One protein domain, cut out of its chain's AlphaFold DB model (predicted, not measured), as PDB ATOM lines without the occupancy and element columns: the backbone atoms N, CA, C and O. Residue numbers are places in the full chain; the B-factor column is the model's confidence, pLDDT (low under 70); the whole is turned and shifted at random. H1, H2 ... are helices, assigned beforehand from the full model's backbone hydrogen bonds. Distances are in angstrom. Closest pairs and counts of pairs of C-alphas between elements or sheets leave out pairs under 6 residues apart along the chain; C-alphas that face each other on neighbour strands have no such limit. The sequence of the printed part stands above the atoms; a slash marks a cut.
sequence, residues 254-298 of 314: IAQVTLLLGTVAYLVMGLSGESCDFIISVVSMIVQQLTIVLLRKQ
ATOM      1  N   ILE A 254     -15.528  58.479 -53.266       70.81
ATOM      2  CA  ILE A 254     -15.618  57.443 -52.227       70.81
ATOM      3  C   ILE A 254     -16.256  56.155 -52.775       70.81
ATOM      4  O   ILE A 254     -15.768  55.054 -52.503       70.81
ATOM      5  N   ALA A 255     -17.314  56.267 -53.578       68.94
ATOM      6  CA  ALA A 255     -17.986  55.122 -54.185       68.94
ATOM      7  C   ALA A 255     -17.122  54.461 -55.271       68.94
ATOM      8  O   ALA A 255     -17.053  53.232 -55.321       68.94
ATOM      9  N   GLN A 256     -16.395  55.247 -56.072       70.06
ATOM     10  CA  GLN A 256     -15.454  54.714 -57.066       70.06
ATOM     11  C   GLN A 256     -14.327  53.908 -56.401       70.06
ATOM     12  O   GLN A 256     -14.047  52.776 -56.799       70.06
ATOM     13  N   VAL A 257     -13.727  54.451 -55.334       76.56
ATOM     14  CA  VAL A 257     -12.680  53.767 -54.556       76.56
ATOM     15  C   VAL A 257     -13.227  52.502 -53.894       76.56
ATOM     16  O   VAL A 257     -12.556  51.472 -53.894       76.56
ATOM     17  N   THR A 258     -14.458  52.539 -53.379       76.75
ATOM     18  CA  THR A 258     -15.095  51.372 -52.746       76.75
ATOM     19  C   THR A 258     -15.367  50.254 -53.756       76.75
ATOM     20  O   THR A 258     -15.089  49.091 -53.466       76.75
ATOM     21  N   LEU A 259     -15.854  50.585 -54.957       76.56
ATOM     22  CA  LEU A 259     -16.067  49.615 -56.038       76.56
ATOM     23  C   LEU A 259     -14.752  49.003 -56.527       76.56
ATOM     24  O   LEU A 259     -14.671  47.787 -56.715       76.56
ATOM     25  N   LEU A 260     -13.711  49.823 -56.691       78.50
ATOM     26  CA  LEU A 260     -12.380  49.351 -57.061       78.50
ATOM     27  C   LEU A 260     -11.829  48.390 -56.000       78.50
ATOM     28  O   LEU A 260     -11.385  47.293 -56.335       78.50
ATOM     29  N   LEU A 261     -11.927  48.759 -54.720       79.19
ATOM     30  CA  LEU A 261     -11.468  47.930 -53.609       79.19
ATOM     31  C   LEU A 261     -12.247  46.609 -53.527       79.19
ATOM     32  O   LEU A 261     -11.640  45.554 -53.354       79.19
ATOM     33  N   GLY A 262     -13.570  46.646 -53.711       77.31
ATOM     34  CA  GLY A 262     -14.417  45.454 -53.752       77.31
ATOM     35  C   GLY A 262     -14.077  44.527 -54.918       77.31
ATOM     36  O   GLY A 262     -14.002  43.316 -54.734       77.31
ATOM     37  N   THR A 263     -13.793  45.084 -56.097       74.81
ATOM     38  CA  THR A 263     -13.412  44.306 -57.286       74.81
ATOM     39  C   THR A 263     -12.046  43.652 -57.106       74.81
ATOM     40  O   THR A 263     -11.893  42.471 -57.407       74.81
ATOM     41  N   VAL A 264     -11.070  44.384 -56.558       74.31
ATOM     42  CA  VAL A 264      -9.742  43.844 -56.230       74.31
ATOM     43  C   VAL A 264      -9.857  42.746 -55.175       74.31
ATOM     44  O   VAL A 264      -9.293  41.672 -55.360       74.31
ATOM     45  N   ALA A 265     -10.632  42.966 -54.110       71.81
ATOM     46  CA  ALA A 265     -10.872  41.963 -53.077       71.81
ATOM     47  C   ALA A 265     -11.571  40.715 -53.637       71.81
ATOM     48  O   ALA A 265     -11.180  39.601 -53.304       71.81
ATOM     49  N   TYR A 266     -12.552  40.882 -54.528       69.00
ATOM     50  CA  TYR A 266     -13.259  39.778 -55.177       69.00
ATOM     51  C   TYR A 266     -12.356  38.984 -56.127       69.00
ATOM     52  O   TYR A 266     -12.398  37.760 -56.124       69.00
ATOM     53  N   LEU A 267     -11.504  39.655 -56.908       68.56
ATOM     54  CA  LEU A 267     -10.513  39.006 -57.776       68.56
ATOM     55  C   LEU A 267      -9.494  38.214 -56.960       68.56
ATOM     56  O   LEU A 267      -9.203  37.063 -57.270       68.56
ATOM     57  N   VAL A 268      -8.997  38.815 -55.884       68.62
ATOM     58  CA  VAL A 268      -8.102  38.159 -54.932       68.62
ATOM     59  C   VAL A 268      -8.775  36.940 -54.292       68.62
ATOM     60  O   VAL A 268      -8.167  35.869 -54.229       68.62
ATOM     61  N   MET A 269     -10.034  37.085 -53.866       62.84
ATOM     62  CA  MET A 269     -10.808  36.007 -53.252       62.84
ATOM     63  C   MET A 269     -11.142  34.879 -54.228       62.84
ATOM     64  O   MET A 269     -11.040  33.706 -53.880       62.84
ATOM     65  N   GLY A 270     -11.499  35.218 -55.467       59.38
ATOM     66  CA  GLY A 270     -11.874  34.258 -56.501       59.38
ATOM     67  C   GLY A 270     -10.692  33.490 -57.093       59.38
ATOM     68  O   GLY A 270     -10.866  32.357 -57.535       59.38
ATOM     69  N   LEU A 271      -9.488  34.069 -57.087       57.22
ATOM     70  CA  LEU A 271      -8.293  33.432 -57.649       57.22
ATOM     71  C   LEU A 271      -7.566  32.509 -56.672       57.22
ATOM     72  O   LEU A 271      -6.601  31.858 -57.069       57.22
ATOM     73  N   SER A 272      -7.973  32.450 -55.403       48.25
ATOM     74  CA  SER A 272      -7.110  31.831 -54.410       48.25
ATOM     75  C   SER A 272      -7.836  31.175 -53.238       48.25
ATOM     76  O   SER A 272      -8.031  31.759 -52.181       48.25
ATOM     77  N   GLY A 273      -8.137  29.884 -53.386       55.78
ATOM     78  CA  GLY A 273      -8.395  29.036 -52.217       55.78
ATOM     79  C   GLY A 273      -7.194  28.966 -51.255       55.78
ATOM     80  O   GLY A 273      -7.398  28.717 -50.077       55.78
ATOM     81  N   GLU A 274      -5.965  29.231 -51.730       56.25
ATOM     82  CA  GLU A 274      -4.721  29.144 -50.935       56.25
ATOM     83  C   GLU A 274      -4.064  30.514 -50.637       56.25
ATOM     84  O   GLU A 274      -3.465  30.704 -49.582       56.25
ATOM     85  N   SER A 275      -4.198  31.512 -51.516       54.88
ATOM     86  CA  SER A 275      -3.612  32.861 -51.335       54.88
ATOM     87  C   SER A 275      -4.488  33.828 -50.518       54.88
ATOM     88  O   SER A 275      -3.990  34.864 -50.069       54.88
ATOM     89  N   CYS A 276      -5.760  33.498 -50.258       55.59
ATOM     90  CA  CYS A 276      -6.623  34.270 -49.356       55.59
ATOM     91  C   CYS A 276      -6.112  34.264 -47.919       55.59
ATOM     92  O   CYS A 276      -6.130  35.303 -47.261       55.59
ATOM     93  N   ASP A 277      -5.595  33.128 -47.455       59.50
ATOM     94  CA  ASP A 277      -5.043  33.000 -46.106       59.50
ATOM     95  C   ASP A 277      -3.816  33.892 -45.911       59.50
ATOM     96  O   ASP A 277      -3.601  34.437 -44.825       59.50
ATOM     97  N   PHE A 278      -3.050  34.121 -46.982       64.75
ATOM     98  CA  PHE A 278      -1.930  35.054 -46.965       64.75
ATOM     99  C   PHE A 278      -2.410  36.502 -46.827       64.75
ATOM    100  O   PHE A 278      -1.923  37.227 -45.962       64.75
ATOM    101  N   ILE A 279      -3.396  36.931 -47.620       68.12
ATOM    102  CA  ILE A 279      -3.874  38.323 -47.581       68.12
ATOM    103  C   ILE A 279      -4.642  38.610 -46.288       68.12
ATOM    104  O   ILE A 279      -4.411  39.647 -45.667       68.12
ATOM    105  N   ILE A 280      -5.465  37.672 -45.813       72.06
ATOM    106  CA  ILE A 280      -6.117  37.768 -44.500       72.06
ATOM    107  C   ILE A 280      -5.064  37.798 -43.383       72.06
ATOM    108  O   ILE A 280      -5.182  38.619 -42.474       72.06
ATOM    109  N   SER A 281      -3.995  36.995 -43.466       69.25
ATOM    110  CA  SER A 281      -2.887  37.048 -42.496       69.25
ATOM    111  C   SER A 281      -2.160  38.388 -42.507       69.25
ATOM    112  O   SER A 281      -1.886  38.933 -41.441       69.25
ATOM    113  N   VAL A 282      -1.872  38.955 -43.681       75.19
ATOM    114  CA  VAL A 282      -1.185  40.251 -43.797       75.19
ATOM    115  C   VAL A 282      -2.060  41.380 -43.250       75.19
ATOM    116  O   VAL A 282      -1.583  42.189 -42.457       75.19
ATOM    117  N   VAL A 283      -3.351  41.413 -43.598       75.81
ATOM    118  CA  VAL A 283      -4.291  42.419 -43.077       75.81
ATOM    119  C   VAL A 283      -4.469  42.263 -41.564       75.81
ATOM    120  O   VAL A 283      -4.386  43.250 -40.834       75.81
ATOM    121  N   SER A 284      -4.633  41.033 -41.071       74.06
ATOM    122  CA  SER A 284      -4.719  40.739 -39.637       74.06
ATOM    123  C   SER A 284      -3.454  41.181 -38.890       74.06
ATOM    124  O   SER A 284      -3.542  41.833 -37.848       74.06
ATOM    125  N   MET A 285      -2.270  40.937 -39.462       85.94
ATOM    126  CA  MET A 285      -0.992  41.379 -38.904       85.94
ATOM    127  C   MET A 285      -0.893  42.911 -38.844       85.94
ATOM    128  O   MET A 285      -0.476  43.456 -37.823       85.94
ATOM    129  N   ILE A 286      -1.313  43.625 -39.894       82.56
ATOM    130  CA  ILE A 286      -1.320  45.097 -39.910       82.56
ATOM    131  C   ILE A 286      -2.258  45.646 -38.827       82.56
ATOM    132  O   ILE A 286      -1.879  46.554 -38.083       82.56
ATOM    133  N   VAL A 287      -3.455  45.068 -38.682       84.56
ATOM    134  CA  VAL A 287      -4.425  45.468 -37.649       84.56
ATOM    135  C   VAL A 287      -3.885  45.197 -36.242       84.56
ATOM    136  O   VAL A 287      -4.007  46.058 -35.366       84.56
ATOM    137  N   GLN A 288      -3.233  44.054 -36.012       83.44
ATOM    138  CA  GLN A 288      -2.592  43.748 -34.730       83.44
ATOM    139  C   GLN A 288      -1.485  44.753 -34.393       83.44
ATOM    140  O   GLN A 288      -1.454  45.277 -33.279       83.44
ATOM    141  N   GLN A 289      -0.619  45.082 -35.356       84.00
ATOM    142  CA  GLN A 289       0.455  46.057 -35.148       84.00
ATOM    143  C   GLN A 289      -0.097  47.458 -34.851       84.00
ATOM    144  O   GLN A 289       0.348  48.108 -33.903       84.00
ATOM    145  N   LEU A 290      -1.123  47.902 -35.584       83.88
ATOM    146  CA  LEU A 290      -1.805  49.172 -35.314       83.88
ATOM    147  C   LEU A 290      -2.441  49.197 -33.923       83.88
ATOM    148  O   LEU A 290      -2.291  50.179 -33.197       83.88
ATOM    149  N   THR A 291      -3.094  48.108 -33.518       87.88
ATOM    150  CA  THR A 291      -3.718  47.996 -32.193       87.88
ATOM    151  C   THR A 291      -2.673  48.102 -31.081       87.88
ATOM    152  O   THR A 291      -2.867  48.848 -30.122       87.88
ATOM    153  N   ILE A 292      -1.521  47.437 -31.226       89.88
ATOM    154  CA  ILE A 292      -0.410  47.525 -30.266       89.88
ATOM    155  C   ILE A 292       0.134  48.957 -30.180       89.88
ATOM    156  O   ILE A 292       0.381  49.461 -29.082       89.88
ATOM    157  N   VAL A 293       0.308  49.634 -31.318       87.62
ATOM    158  CA  VAL A 293       0.786  51.025 -31.357       87.62
ATOM    159  C   VAL A 293      -0.212  51.972 -30.684       87.62
ATOM    160  O   VAL A 293       0.194  52.829 -29.898       87.62
ATOM    161  N   LEU A 294      -1.512  51.795 -30.929       82.12
ATOM    162  CA  LEU A 294      -2.563  52.600 -30.304       82.12
ATOM    163  C   LEU A 294      -2.641  52.369 -28.789       82.12
ATOM    164  O   LEU A 294      -2.690  53.342 -28.034       82.12
ATOM    165  N   LEU A 295      -2.554  51.116 -28.333       83.62
ATOM    166  CA  LEU A 295      -2.519  50.783 -26.904       83.62
ATOM    167  C   LEU A 295      -1.276  51.358 -26.211       83.62
ATOM    168  O   LEU A 295      -1.385  51.912 -25.117       83.62
ATOM    169  N   ARG A 296      -0.101  51.306 -26.856       82.06
ATOM    170  CA  ARG A 296       1.121  51.951 -26.338       82.06
ATOM    171  C   ARG A 296       0.986  53.468 -26.255       82.06
ATOM    172  O   ARG A 296       1.473  54.079 -25.309       82.06
ATOM    173  N   LYS A 297       0.323  54.098 -27.225       77.69
ATOM    174  CA  LYS A 297       0.097  55.547 -27.202       77.69
ATOM    175  C   LYS A 297      -0.838  55.950 -26.054       77.69
ATOM    176  O   LYS A 297      -0.563  56.937 -25.375       77.69
ATOM    177  N   GLN A 298      -1.890  55.170 -25.804       78.62
ATOM    178  CA  GLN A 298      -2.798  55.390 -24.674       78.62
ATOM    179  C   GLN A 298      -2.114  55.158 -23.319       78.62
ATOM    180  O   GLN A 298      -2.309  55.953 -22.401       78.62
TER     181      GLN A 298
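This is residues 254 to 298 of the 314 residues of an uncharacterized protein of Hypholoma sublateritium (strain FD-334 SS-4) (UniProt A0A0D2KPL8). What shape does the printed part make? Two helices, H1 and then the longer H2, form an open, flat V, with the turn of residues 271 to 275 at its point. What is its make-up and size? The 45 printed residues hold two named helices and no named strand, class all helix. The whole is only just loose, close to extended, with a radius of gyration of the C-alphas of 14.0 A and spans of 38 by 30 by 6 A.

How do the parts stand? H1, residues 254 to 270, and H2, residues 276 to 298, are close but not clearly touching; their closest C-alphas, those of Met 269 and Cys 276, are 6.0 A apart. They run opposite ways at a steep tilt of 50 degrees. What do the backbones show? In H1 and H2 every O i to N i+4 pair is within hydrogen-bond range.

Where is H1? It runs 23.9 A from C-alpha 254 at (-15.618, 57.443, -52.227) to C-alpha 270. Where is H2? It runs 32.7 A from C-alpha 276 to C-alpha 298 at (-2.798, 55.390, -24.674).

Is there a cut? The printed part has no cut, and the link is tight. Where is confidence low? The pLDDT is under 70 at residues 255, 266 to 279 and 281.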